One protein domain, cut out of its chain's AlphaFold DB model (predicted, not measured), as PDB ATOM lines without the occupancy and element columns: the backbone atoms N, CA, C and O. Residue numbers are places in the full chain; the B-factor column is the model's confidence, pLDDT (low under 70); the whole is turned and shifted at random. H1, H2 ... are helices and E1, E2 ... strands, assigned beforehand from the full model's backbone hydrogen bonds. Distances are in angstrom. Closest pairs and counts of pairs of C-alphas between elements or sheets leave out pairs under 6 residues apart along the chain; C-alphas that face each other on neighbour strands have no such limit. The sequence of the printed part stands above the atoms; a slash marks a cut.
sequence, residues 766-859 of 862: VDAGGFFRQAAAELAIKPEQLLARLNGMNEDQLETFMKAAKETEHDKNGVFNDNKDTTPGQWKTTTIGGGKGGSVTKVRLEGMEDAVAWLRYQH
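This is residues 766 to 859 of the 862 residues of an uncharacterized protein of Vitiosangium sp. GDMCC 1.1324 (UniProt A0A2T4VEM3). H4 packs along H3, H1 crosses H4, H2 packs on H1, and the hairpin E1 E2 reaches out as an arm. The printed part has 94 residues, mostly helix, with four helices and two antiparallel strands ordered H1 H2 H3 E1 E2 H4. It is compact, radius of gyration of the C-alphas 14.1 A, spanning 48 by 26 by 23 A.

H1, residues 768 to 778, touches H2, residues 783 to 791, closest at C-alphas 776 and 783, 5.3 A. H3, residues 795 to 807, touches H4, residues 848 to 857, with residues 800 to 805 alone, at a shallow tilt of 23 degrees, opposite ways; C-alphas 804 and 851 are closest, 5.7 A. E1, residues 828 to 832, and E2, residues 840 to 844, form a hairpin; N 830 and O 842 are 2.8 A apart. Every helix O i to N i+4 pair is within hydrogen-bond range.

H1 begins at C-alpha 768 (-11.710, 27.458, -20.165); H4 ends at C-alpha 857 (-30.861, 19.179, -23.521). H3 is 18.2 A long.

The printed part has no cut. The link H3 to E1 is long. Residues 832 to 841 are among 23 under pLDDT 70.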
ATOM      1  N   VAL A 766     -10.982  28.244 -13.638       65.06
ATOM      2  CA  VAL A 766     -11.449  27.139 -14.491       65.06
ATOM      3  C   VAL A 766     -10.682  27.192 -15.815       65.06
ATOM      4  O   VAL A 766     -10.682  28.228 -16.473       65.06
ATOM      5  N   ASP A 767     -10.025  26.097 -16.229       69.12
ATOM      6  CA  ASP A 767      -9.328  26.033 -17.528       69.12
ATOM      7  C   ASP A 767     -10.356  26.042 -18.667       69.12
ATOM      8  O   ASP A 767     -10.790  25.000 -19.162       69.12
ATOM      9  N   ALA A 768     -10.761  27.243 -19.083       71.50
ATOM     10  CA  ALA A 768     -11.710  27.458 -20.165       71.50
ATOM     11  C   ALA A 768     -11.283  26.724 -21.439       71.50
ATOM     12  O   ALA A 768     -12.119  26.149 -22.127       71.50
ATOM     13  N   GLY A 769      -9.981  26.691 -21.734       71.50
ATOM     14  CA  GLY A 769      -9.455  25.979 -22.895       71.50
ATOM     15  C   GLY A 769      -9.530  24.476 -22.751       71.50
ATOM     16  O   GLY A 769      -9.887  23.793 -23.708       71.50
ATOM     17  N   GLY A 770      -9.238  23.961 -21.559       76.12
ATOM     18  CA  GLY A 770      -9.497  22.575 -21.187       76.12
ATOM     19  C   GLY A 770     -10.954  22.207 -21.438       76.12
ATOM     20  O   GLY A 770     -11.217  21.237 -22.151       76.12
ATOM     21  N   PHE A 771     -11.882  23.051 -20.976       81.56
ATOM     22  CA  PHE A 771     -13.314  22.858 -21.179       81.56
ATOM     23  C   PHE A 771     -13.674  22.885 -22.665       81.56
ATOM     24  O   PHE A 771     -14.289  21.952 -23.163       81.56
ATOM     25  N   PHE A 772     -13.259  23.914 -23.412       80.25
ATOM     26  CA  PHE A 772     -13.573  24.035 -24.839       80.25
ATOM     27  C   PHE A 772     -13.030  22.867 -25.656       80.25
ATOM     28  O   PHE A 772     -13.739  22.353 -26.519       80.25
ATOM     29  N   ARG A 773     -11.793  22.431 -25.390       79.88
ATOM     30  CA  ARG A 773     -11.179  21.299 -26.094       79.88
ATOM     31  C   ARG A 773     -11.924  20.000 -25.819       79.88
ATOM     32  O   ARG A 773     -12.237  19.280 -26.762       79.88
ATOM     33  N   GLN A 774     -12.212  19.713 -24.553       84.00
ATOM     34  CA  GLN A 774     -12.901  18.486 -24.162       84.00
ATOM     35  C   GLN A 774     -14.370  18.497 -24.608       84.00
ATOM     36  O   GLN A 774     -14.843  17.510 -25.159       84.00
ATOM     37  N   ALA A 775     -15.064  19.635 -24.504       84.31
ATOM     38  CA  ALA A 775     -16.442  19.770 -24.960       84.31
ATOM     39  C   ALA A 775     -16.514  19.598 -26.480       84.31
ATOM     40  O   ALA A 775     -17.345  18.842 -26.972       84.31
ATOM     41  N   ALA A 776     -15.613  20.235 -27.239       83.50
ATOM     42  CA  ALA A 776     -15.540  20.063 -28.689       83.50
ATOM     43  C   ALA A 776     -15.269  18.600 -29.083       83.50
ATOM     44  O   ALA A 776     -15.907  18.095 -30.009       83.50
ATOM     45  N   ALA A 777     -14.381  17.910 -28.358       84.50
ATOM     46  CA  ALA A 777     -14.093  16.494 -28.575       84.50
ATOM     47  C   ALA A 777     -15.329  15.606 -28.337       84.50
ATOM     48  O   ALA A 777     -15.682  14.822 -29.216       84.50
ATOM     49  N   GLU A 778     -16.036  15.792 -27.219       82.44
ATOM     50  CA  GLU A 778     -17.285  15.080 -26.885       82.44
ATOM     51  C   GLU A 778     -18.442  15.388 -27.855       82.44
ATOM     52  O   GLU A 778     -19.366  14.597 -28.074       82.44
ATOM     53  N   LEU A 779     -18.391  16.553 -28.495       83.00
ATOM     54  CA  LEU A 779     -19.314  16.959 -29.550       83.00
ATOM     55  C   LEU A 779     -18.896  16.480 -30.944       83.00
ATOM     56  O   LEU A 779     -19.653  16.677 -31.895       83.00
ATOM     57  N   ALA A 780     -17.719  15.861 -31.079       86.81
ATOM     58  CA  ALA A 780     -17.109  15.491 -32.352       86.81
ATOM     59  C   ALA A 780     -17.014  16.668 -33.350       86.81
ATOM     60  O   ALA A 780     -17.165  16.491 -34.562       86.81
ATOM     61  N   ILE A 781     -16.755  17.876 -32.843       85.44
ATOM     62  CA  ILE A 781     -16.519  19.090 -33.637       85.44
ATOM     63  C   ILE A 781     -15.129  19.650 -33.358       85.44
ATOM     64  O   ILE A 781     -14.470  19.303 -32.380       85.44
ATOM     65  N   LYS A 782     -14.659  20.544 -34.227       83.50
ATOM     66  CA  LYS A 782     -13.403  21.255 -33.974       83.50
ATOM     67  C   LYS A 782     -13.614  22.391 -32.959       83.50
ATOM     68  O   LYS A 782     -14.685  23.005 -32.980       83.50
ATOM     69  N   PRO A 783     -12.619  22.742 -32.124       80.56
ATOM     70  CA  PRO A 783     -12.737  23.857 -31.180       80.56
ATOM     71  C   PRO A 783     -13.137  25.189 -31.835       80.56
ATOM     72  O   PRO A 783     -13.924  25.942 -31.266       80.56
ATOM     73  N   GLU A 784     -12.681  25.462 -33.061       79.81
ATOM     74  CA  GLU A 784     -13.053  26.675 -33.800       79.81
ATOM     75  C   GLU A 784     -14.535  26.683 -34.194       79.81
ATOM     76  O   GLU A 784     -15.178  27.732 -34.237       79.81
ATOM     77  N   GLN A 785     -15.106  25.503 -34.451       83.81
ATOM     78  CA  GLN A 785     -16.534  25.356 -34.735       83.81
ATOM     79  C   GLN A 785     -17.368  25.558 -33.471       83.81
ATOM     80  O   GLN A 785     -18.429  26.171 -33.552       83.81
ATOM     81  N   LEU A 786     -16.885  25.090 -32.316       84.62
ATOM     82  CA  LEU A 786     -17.529  25.356 -31.033       84.62
ATOM     83  C   LEU A 786     -17.526  26.859 -30.730       84.62
ATOM     84  O   LEU A 786     -18.580  27.415 -30.432       84.62
ATOM     85  N   LEU A 787     -16.391  27.548 -30.902       83.75
ATOM     86  CA  LEU A 787     -16.327  29.002 -30.714       83.75
ATOM     87  C   LEU A 787     -17.259  29.749 -31.681       83.75
ATOM     88  O   LEU A 787     -17.981  30.656 -31.271       83.75
ATOM     89  N   ALA A 788     -17.314  29.339 -32.952       82.81
ATOM     90  CA  ALA A 788     -18.247  29.910 -33.922       82.81
ATOM     91  C   ALA A 788     -19.722  29.696 -33.528       82.81
ATOM     92  O   ALA A 788     -20.546  30.579 -33.764       82.81
ATOM     93  N   ARG A 789     -20.059  28.559 -32.900       86.00
ATOM     94  CA  ARG A 789     -21.405  28.297 -32.358       86.00
ATOM     95  C   ARG A 789     -21.720  29.206 -31.174       86.00
ATOM     96  O   ARG A 789     -22.792  29.800 -31.164       86.00
ATOM     97  N   LEU A 790     -20.781  29.390 -30.243       85.00
ATOM     98  CA  LEU A 790     -20.931  30.327 -29.116       85.00
ATOM     99  C   LEU A 790     -21.161  31.761 -29.597       85.00
ATOM    100  O   LEU A 790     -22.002  32.466 -29.048       85.00
ATOM    101  N   ASN A 791     -20.479  32.168 -30.669       83.31
ATOM    102  CA  ASN A 791     -20.668  33.478 -31.293       83.31
ATOM    103  C   ASN A 791     -22.090  33.692 -31.846       83.31
ATOM    104  O   ASN A 791     -22.512  34.836 -32.001       83.31
ATOM    105  N   GLY A 792     -22.816  32.611 -32.148       82.50
ATOM    106  CA  GLY A 792     -24.209  32.638 -32.594       82.50
ATOM    107  C   GLY A 792     -25.245  32.461 -31.478       82.50
ATOM    108  O   GLY A 792     -26.438  32.534 -31.769       82.50
ATOM    109  N   MET A 793     -24.824  32.214 -30.232       84.88
ATOM    110  CA  MET A 793     -25.733  32.044 -29.094       84.88
ATOM    111  C   MET A 793     -26.275  33.390 -28.601       84.88
ATOM    112  O   MET A 793     -25.581  34.411 -28.618       84.88
ATOM    113  N   ASN A 794     -27.524  33.392 -28.131       85.38
ATOM    114  CA  ASN A 794     -28.068  34.534 -27.394       85.38
ATOM    115  C   ASN A 794     -27.540  34.567 -25.942       85.38
ATOM    116  O   ASN A 794     -26.784  33.691 -25.517       85.38
ATOM    117  N   GLU A 795     -27.912  35.593 -25.177       81.69
ATOM    118  CA  GLU A 795     -27.375  35.800 -23.827       81.69
ATOM    119  C   GLU A 795     -27.714  34.661 -22.851       81.69
ATOM    120  O   GLU A 795     -26.807  34.154 -22.190       81.69
ATOM    121  N   ASP A 796     -28.970  34.209 -22.814       82.19
ATOM    122  CA  ASP A 796     -29.419  33.124 -21.927       82.19
ATOM    123  C   ASP A 796     -28.693  31.813 -22.241       82.19
ATOM    124  O   ASP A 796     -28.304  31.050 -21.353       82.19
ATOM    125  N   GLN A 797     -28.490  31.558 -23.531       83.06
ATOM    126  CA  GLN A 797     -27.796  30.382 -24.029       83.06
ATOM    127  C   GLN A 797     -26.323  30.377 -23.625       83.06
ATOM    128  O   GLN A 797     -25.794  29.355 -23.182       83.06
ATOM    129  N   LEU A 798     -25.676  31.536 -23.728       81.69
ATOM    130  CA  LEU A 798     -24.296  31.694 -23.310       81.69
ATOM    131  C   LEU A 798     -24.170  31.593 -21.787       81.69
ATOM    132  O   LEU A 798     -23.294  30.892 -21.304       81.69
ATOM    133  N   GLU A 799     -25.062  32.206 -21.009       82.69
ATOM    134  CA  GLU A 799     -25.053  32.082 -19.546       82.69
ATOM    135  C   GLU A 799     -25.240  30.629 -19.092       82.69
ATOM    136  O   GLU A 799     -24.530  30.145 -18.209       82.69
ATOM    137  N   THR A 800     -26.136  29.909 -19.765       82.19
ATOM    138  CA  THR A 800     -26.353  28.473 -19.588       82.19
ATOM    139  C   THR A 800     -25.054  27.710 -19.852       82.19
ATOM    140  O   THR A 800     -24.576  27.003 -18.963       82.19
ATOM    141  N   PHE A 801     -24.415  27.929 -21.006       83.44
ATOM    142  CA  PHE A 801     -23.129  27.311 -21.344       83.44
ATOM    143  C   PHE A 801     -22.057  27.550 -20.275       83.44
ATOM    144  O   PHE A 801     -21.393  26.627 -19.801       83.44
ATOM    145  N   MET A 802     -21.950  28.797 -19.838       82.25
ATOM    146  CA  MET A 802     -20.961  29.250 -18.870       82.25
ATOM    147  C   MET A 802     -21.190  28.646 -17.489       82.25
ATOM    148  O   MET A 802     -20.243  28.266 -16.803       82.25
ATOM    149  N   LYS A 803     -22.453  28.511 -17.089       82.75
ATOM    150  CA  LYS A 803     -22.826  27.853 -15.843       82.75
ATOM    151  C   LYS A 803     -22.441  26.376 -15.856       82.75
ATOM    152  O   LYS A 803     -21.886  25.907 -14.866       82.75
ATOM    153  N   ALA A 804     -22.690  25.659 -16.957       81.38
ATOM    154  CA  ALA A 804     -22.248  24.268 -17.077       81.38
ATOM    155  C   ALA A 804     -20.741  24.162 -16.908       81.38
ATOM    156  O   ALA A 804     -20.257  23.416 -16.064       81.38
ATOM    157  N   ALA A 805     -20.003  24.964 -17.660       80.75
ATOM    158  CA  ALA A 805     -18.561  24.876 -17.679       80.75
ATOM    159  C   ALA A 805     -17.911  25.268 -16.326       80.75
ATOM    160  O   ALA A 805     -16.933  24.644 -15.924       80.75
ATOM    161  N   LYS A 806     -18.500  26.198 -15.553       81.50
ATOM    162  CA  LYS A 806     -18.034  26.546 -14.190       81.50
ATOM    163  C   LYS A 806     -18.322  25.471 -13.148       81.50
ATOM    164  O   LYS A 806     -17.576  25.323 -12.180       81.50
ATOM    165  N   GLU A 807     -19.436  24.772 -13.304       83.25
ATOM    166  CA  GLU A 807     -19.912  23.813 -12.312       83.25
ATOM    167  C   GLU A 807     -19.601  22.360 -12.682       83.25
ATOM    168  O   GLU A 807     -19.938  21.456 -11.918       83.25
ATOM    169  N   THR A 808     -18.947  22.130 -13.823       83.81
ATOM    170  CA  THR A 808     -18.423  20.814 -14.195       83.81
ATOM    171  C   THR A 808     -17.218  20.489 -13.327       83.81
ATOM    172  O   THR A 808     -16.283  21.286 -13.184       83.81
ATOM    173  N   GLU A 809     -17.257  19.316 -12.707       80.50
ATOM    174  CA  GLU A 809     -16.175  18.840 -11.869       80.50
ATOM    175  C   GLU A 809     -14.901  18.648 -12.691       80.50
ATOM    176  O   GLU A 809     -14.890  18.033 -13.757       80.50
ATOM    177  N   HIS A 810     -13.816  19.194 -12.161       78.06
ATOM    178  CA  HIS A 810     -12.481  19.056 -12.700       78.06
ATOM    179  C   HIS A 810     -11.532  18.661 -11.583       78.06
ATOM    180  O   HIS A 810     -11.742  18.981 -10.405       78.06
ATOM    181  N   ASP A 811     -10.490  17.934 -11.954       79.19
ATOM    182  CA  ASP A 811      -9.435  17.578 -11.030       79.19
ATOM    183  C   ASP A 811      -8.609  18.815 -10.628       79.19
ATOM    184  O   ASP A 811      -8.751  19.923 -11.151       79.19
ATOM    185  N   LYS A 812      -7.689  18.624  -9.682       71.44
ATOM    186  CA  LYS A 812      -6.754  19.668  -9.226       71.44
ATOM    187  C   LYS A 812      -5.848  20.236 -10.332       71.44
ATOM    188  O   LYS A 812      -5.139  21.204 -10.077       71.44
ATOM    189  N   ASN A 813      -5.825  19.608 -11.505       63.44
ATOM    190  CA  ASN A 813      -5.048  20.019 -12.666       63.44
ATOM    191  C   ASN A 813      -5.925  20.714 -13.727       63.44
ATOM    192  O   ASN A 813      -5.413  21.049 -14.791       63.44
ATOM    193  N   GLY A 814      -7.219  20.928 -13.453       67.19
ATOM    194  CA  GLY A 814      -8.161  21.578 -14.368       67.19
ATOM    195  C   GLY A 814      -8.709  20.666 -15.471       67.19
ATOM    196  O   GLY A 814      -9.358  21.156 -16.389       67.19
ATOM    197  N   VAL A 815      -8.466  19.353 -15.401       74.88
ATOM    198  CA  VAL A 815      -9.013  18.372 -16.349       74.88
ATOM    199  C   VAL A 815     -10.425  18.013 -15.900       74.88
ATOM    200  O   VAL A 815     -10.600  17.537 -14.778       74.88
ATOM    201  N   PHE A 816     -11.434  18.228 -16.748       78.50
ATOM    202  CA  PHE A 816     -12.807  17.854 -16.408       78.50
ATOM    203  C   PHE A 816     -12.946  16.333 -16.395       78.50
ATOM    204  O   PHE A 816     -12.357  15.637 -17.223       78.50
ATOM    205  N   ASN A 817     -13.669  15.811 -15.406       77.94
ATOM    206  CA  ASN A 817     -13.830  14.371 -15.239       77.94
ATOM    207  C   ASN A 817     -14.667  13.791 -16.392       77.94
ATOM    208  O   ASN A 817     -15.765  14.265 -16.651       77.94
ATOM    209  N   ASP A 818     -14.216  12.705 -17.021       68.56
ATOM    210  CA  ASP A 818     -15.020  11.921 -17.979       68.56
ATOM    211  C   ASP A 818     -15.749  10.772 -17.266       68.56
ATOM    212  O   ASP A 818     -15.686   9.613 -17.681       68.56
ATOM    213  N   ASN A 819     -16.360  11.043 -16.110       64.62
ATOM    214  CA  ASN A 819     -16.950   9.980 -15.308       64.62
ATOM    215  C   ASN A 819     -18.200   9.409 -16.005       64.62
ATOM    216  O   ASN A 819     -19.263  10.013 -15.962       64.62
ATOM    217  N   LYS A 820     -18.063   8.240 -16.641       57.94
ATOM    218  CA  LYS A 820     -19.109   7.591 -17.462       57.94
ATOM    219  C   LYS A 820     -20.235   6.931 -16.657       57.94
ATOM    220  O   LYS A 820     -21.184   6.417 -17.242       57.94
ATOM    221  N   ASP A 821     -20.122   6.907 -15.329       57.97
ATOM    222  CA  ASP A 821     -21.065   6.232 -14.424       57.97
ATOM    223  C   ASP A 821     -22.229   7.136 -13.964       57.97
ATOM    224  O   ASP A 821     -22.936   6.831 -12.998       57.97
ATOM    225  N   THR A 822     -22.448   8.264 -14.638       57.19
ATOM    226  CA  THR A 822     -23.428   9.287 -14.256       57.19
ATOM    227  C   THR A 822     -24.594   9.314 -15.247       57.19
ATOM    228  O   THR A 822     -24.501   8.819 -16.367       57.19
ATOM    229  N   THR A 823     -25.771   9.779 -14.811       63.31
ATOM    230  CA  THR A 823     -26.934   9.900 -15.708       63.31
ATOM    231  C   THR A 823     -26.799  11.206 -16.494       63.31
ATOM    232  O   THR A 823     -26.951  12.258 -15.866       63.31
ATOM    233  N   PRO A 824     -26.586  11.159 -17.827       65.25
ATOM    234  CA  PRO A 824     -26.212  12.328 -18.614       65.25
ATOM    235  C   PRO A 824     -27.140  13.525 -18.398       65.25
ATOM    236  O   PRO A 824     -28.354  13.443 -18.604       65.25
ATOM    237  N   GLY A 825     -26.557  14.656 -18.005       62.78
ATOM    238  CA  GLY A 825     -27.226  15.958 -17.966       62.78
ATOM    239  C   GLY A 825     -27.998  16.279 -16.683       62.78
ATOM    240  O   GLY A 825     -28.761  17.252 -16.658       62.78
ATOM    241  N   GLN A 826     -27.813  15.502 -15.612       70.94
ATOM    242  CA  GLN A 826     -28.390  15.806 -14.302       70.94
ATOM    243  C   GLN A 826     -27.426  16.592 -13.410       70.94
ATOM    244  O   GLN A 826     -26.285  16.204 -13.178       70.94
ATOM    245  N   TRP A 827     -27.926  17.686 -12.840       73.69
ATOM    246  CA  TRP A 827     -27.216  18.437 -11.813       73.69
ATOM    247  C   TRP A 827     -27.224  17.665 -10.493       73.69
ATOM    248  O   TRP A 827     -28.294  17.402  -9.934       73.69
ATOM    249  N   LYS A 828     -26.046  17.351  -9.952       76.19
ATOM    250  CA  LYS A 828     -25.932  16.744  -8.628       76.19
ATOM    251  C   LYS A 828     -25.776  17.799  -7.554       76.19
ATOM    252  O   LYS A 828     -25.026  18.766  -7.665       76.19
ATOM    253  N   THR A 829     -26.529  17.591  -6.487       75.75
ATOM    254  CA  THR A 829     -26.513  18.442  -5.308       75.75
ATOM    255  C   THR A 829     -25.580  17.807  -4.287       75.75
ATOM    256  O   THR A 829     -25.956  16.848  -3.615       75.75
ATOM    257  N   THR A 830     -24.359  18.319  -4.179       70.62
ATOM    258  CA  THR A 830     -23.375  17.834  -3.212       70.62
ATOM    259  C   THR A 830     -23.417  18.722  -1.978       70.62
ATOM    260  O   THR A 830     -23.077  19.907  -2.014       70.62
ATOM    261  N   THR A 831     -23.849  18.146  -0.860       71.44
ATOM    262  CA  THR A 831     -23.802  18.811   0.443       71.44
ATOM    263  C   THR A 831     -22.389  18.694   0.994       71.44
ATOM    264  O   THR A 831     -21.969  17.622   1.425       71.44
ATOM    265  N   ILE A 832     -21.639  19.793   0.979       68.44
ATOM    266  CA  ILE A 832     -20.298  19.830   1.561       68.44
ATOM    267  C   ILE A 832     -20.472  20.054   3.065       68.44
ATOM    268  O   ILE A 832     -20.992  21.084   3.505       68.44
ATOM    269  N   GLY A 833     -20.082  19.058   3.863       56.09
ATOM    270  CA  GLY A 833     -20.135  19.128   5.319       56.09
ATOM    271  C   GLY A 833     -19.175  20.190   5.854       56.09
ATOM    272  O   GLY A 833     -17.984  19.934   6.002       56.09
ATOM    273  N   GLY A 834     -19.688  21.387   6.142       47.78
ATOM    274  CA  GLY A 834     -18.941  22.452   6.803       47.78
ATOM    275  C   GLY A 834     -18.878  22.211   8.310       47.78
ATOM    276  O   GLY A 834     -19.909  22.123   8.978       47.78
ATOM    277  N   GLY A 835     -17.675  22.108   8.876       57.19
ATOM    278  CA  GLY A 835     -17.499  22.075  10.330       57.19
ATOM    279  C   GLY A 835     -18.130  23.304  11.000       57.19
ATOM    280  O   GLY A 835     -17.987  24.408  10.491       57.19
ATOM    281  N   LYS A 836     -18.839  23.096  12.123       49.56
ATOM    282  CA  LYS A 836     -19.480  24.064  13.057       49.56
ATOM    283  C   LYS A 836     -20.262  25.282  12.497       49.56
ATOM    284  O   LYS A 836     -20.871  25.978  13.299       49.56
ATOM    285  N   GLY A 837     -20.328  25.512  11.186       55.28
ATOM    286  CA  GLY A 837     -20.895  26.714  10.554       55.28
ATOM    287  C   GLY A 837     -22.015  26.468   9.535       55.28
ATOM    288  O   GLY A 837     -22.373  27.392   8.814       55.28
ATOM    289  N   GLY A 838     -22.579  25.258   9.477       54.22
ATOM    290  CA  GLY A 838     -23.655  24.899   8.544       54.22
ATOM    291  C   GLY A 838     -23.154  24.227   7.262       54.22
ATOM    292  O   GLY A 838     -22.010  24.395   6.842       54.22
ATOM    293  N   SER A 839     -24.011  23.404   6.662       58.75
ATOM    294  CA  SER A 839     -23.736  22.728   5.393       58.75
ATOM    295  C   SER A 839     -23.982  23.670   4.217       58.75
ATOM    296  O   SER A 839     -25.064  24.250   4.119       58.75
ATOM    297  N   VAL A 840     -23.019  23.772   3.298       65.12
ATOM    298  CA  VAL A 840     -23.216  24.468   2.021       65.12
ATOM    299  C   VAL A 840     -23.581  23.430   0.969       65.12
ATOM    300  O   VAL A 840     -22.837  22.483   0.712       65.12
ATOM    301  N   THR A 841     -24.748  23.609   0.369       66.44
ATOM    302  CA  THR A 841     -25.212  22.800  -0.750       66.44
ATOM    303  C   THR A 841     -24.678  23.407  -2.043       66.44
ATOM    304  O   THR A 841     -25.030  24.538  -2.370       66.44
ATOM    305  N   LYS A 842     -23.827  22.678  -2.775       72.44
ATOM    306  CA  LYS A 842     -23.337  23.107  -4.092       72.44
ATOM    307  C   LYS A 842     -23.897  22.192  -5.178       72.44
ATOM    308  O   LYS A 842     -23.925  20.977  -5.012       72.44
ATOM    309  N   VAL A 843     -24.360  22.788  -6.271       73.31
ATOM    310  CA  VAL A 843     -24.982  22.084  -7.396       73.31
ATOM    311  C   VAL A 843     -23.956  22.025  -8.529       73.31
ATOM    312  O   VAL A 843     -23.497  23.077  -8.958       73.31
ATOM    313  N   ARG A 844     -23.546  20.823  -8.957       78.81
ATOM    314  CA  ARG A 844     -22.463  20.587  -9.933       78.81
ATOM    315  C   ARG A 844     -22.852  19.572 -11.009       78.81
ATOM    316  O   ARG A 844     -23.779  18.790 -10.806       78.81
ATOM    317  N   LEU A 845     -22.134  19.581 -12.127       78.44
ATOM    318  CA  LEU A 845     -22.136  18.517 -13.137       78.44
ATOM    319  C   LEU A 845     -20.930  17.608 -12.859       78.44
ATOM    320  O   LEU A 845     -19.840  18.111 -12.590       78.44
ATOM    321  N   GLU A 846     -21.115  16.289 -12.855       76.88
ATOM    322  CA  GLU A 846     -20.073  15.346 -12.403       76.88
ATOM    323  C   GLU A 846     -18.995  15.069 -13.450       76.88
ATOM    324  O   GLU A 846     -17.912  14.590 -13.109       76.88
ATOM    325  N   GLY A 847     -19.268  15.392 -14.712       80.31
ATOM    326  CA  GLY A 847     -18.292  15.226 -15.769       80.31
ATOM    327  C   GLY A 847     -18.608  15.966 -17.060       80.31
ATOM    328  O   GLY A 847     -19.667  16.579 -17.213       80.31
ATOM    329  N   MET A 848     -17.667  15.913 -18.001       81.94
ATOM    330  CA  MET A 848     -17.794  16.585 -19.292       81.94
ATOM    331  C   MET A 848     -18.941  16.008 -20.131       81.94
ATOM    332  O   MET A 848     -19.684  16.765 -20.753       81.94
ATOM    333  N   GLU A 849     -19.153  14.689 -20.094       80.56
ATOM    334  CA  GLU A 849     -20.285  14.040 -20.768       80.56
ATOM    335  C   GLU A 849     -21.635  14.561 -20.234       80.56
ATOM    336  O   GLU A 849     -22.536  14.869 -21.021       80.56
ATOM    337  N   ASP A 850     -21.754  14.777 -18.916       77.81
ATOM    338  CA  ASP A 850     -22.936  15.395 -18.298       77.81
ATOM    339  C   ASP A 850     -23.129  16.838 -18.745       77.81
ATOM    340  O   ASP A 850     -24.248  17.251 -19.055       77.81
ATOM    341  N   ALA A 851     -22.043  17.609 -18.783       79.62
ATOM    342  CA  ALA A 851     -22.080  18.987 -19.236       79.62
ATOM    343  C   ALA A 851     -22.553  19.061 -20.686       79.62
ATOM    344  O   ALA A 851     -23.511  19.768 -20.984       79.62
ATOM    345  N   VAL A 852     -21.966  18.265 -21.578       81.25
ATOM    346  CA  VAL A 852     -22.341  18.210 -22.993       81.25
ATOM    347  C   VAL A 852     -23.776  17.713 -23.180       81.25
ATOM    348  O   VAL A 852     -24.522  18.287 -23.976       81.25
ATOM    349  N   ALA A 853     -24.212  16.700 -22.430       80.50
ATOM    350  CA  ALA A 853     -25.589  16.215 -22.472       80.50
ATOM    351  C   ALA A 853     -26.594  17.267 -21.983       80.50
ATOM    352  O   ALA A 853     -27.634  17.465 -22.614       80.50
ATOM    353  N   TRP A 854     -26.272  17.993 -20.910       75.88
ATOM    354  CA  TRP A 854     -27.094  19.097 -20.425       75.88
ATOM    355  C   TRP A 854     -27.152  20.242 -21.439       75.88
ATOM    356  O   TRP A 854     -28.232  20.765 -21.710       75.88
ATOM    357  N   LEU A 855     -26.027  20.583 -22.070       77.31
ATOM    358  CA  LEU A 855     -25.986  21.586 -23.131       77.31
ATOM    359  C   LEU A 855     -26.878  21.183 -24.316       77.31
ATOM    360  O   LEU A 855     -27.680  21.993 -24.779       77.31
ATOM    361  N   ARG A 856     -26.825  19.916 -24.749       81.00
ATOM    362  CA  ARG A 856     -27.731  19.367 -25.778       81.00
ATOM    363  C   ARG A 856     -29.203  19.432 -25.346       81.00
ATOM    364  O   ARG A 856     -30.062  19.760 -26.163       81.00
ATOM    365  N   TYR A 857     -29.501  19.146 -24.076       76.56
ATOM    366  CA  TYR A 857     -30.861  19.179 -23.521       76.56
ATOM    367  C   TYR A 857     -31.457  20.591 -23.492       76.56
ATOM    368  O   TYR A 857     -32.646  20.758 -23.748       76.56
ATOM    369  N   GLN A 858     -30.643  21.620 -23.254       71.00
ATOM    370  CA  GLN A 858     -31.077  23.024 -23.273       71.00
ATOM    371  C   GLN A 858     -31.381  23.551 -24.691       71.00
ATOM    372  O   GLN A 858     -31.523  24.758 -24.887       71.00
ATOM    373  N   HIS A 859     -31.465  22.667 -25.697       64.62
ATOM    374  CA  HIS A 859     -31.628  22.998 -27.117       64.62
ATOM    375  C   HIS A 859     -30.609  24.021 -27.618       64.62
ATOM    376  O   HIS A 859     -30.849  24.747 -28.587       64.62
TER     377      HIS A 859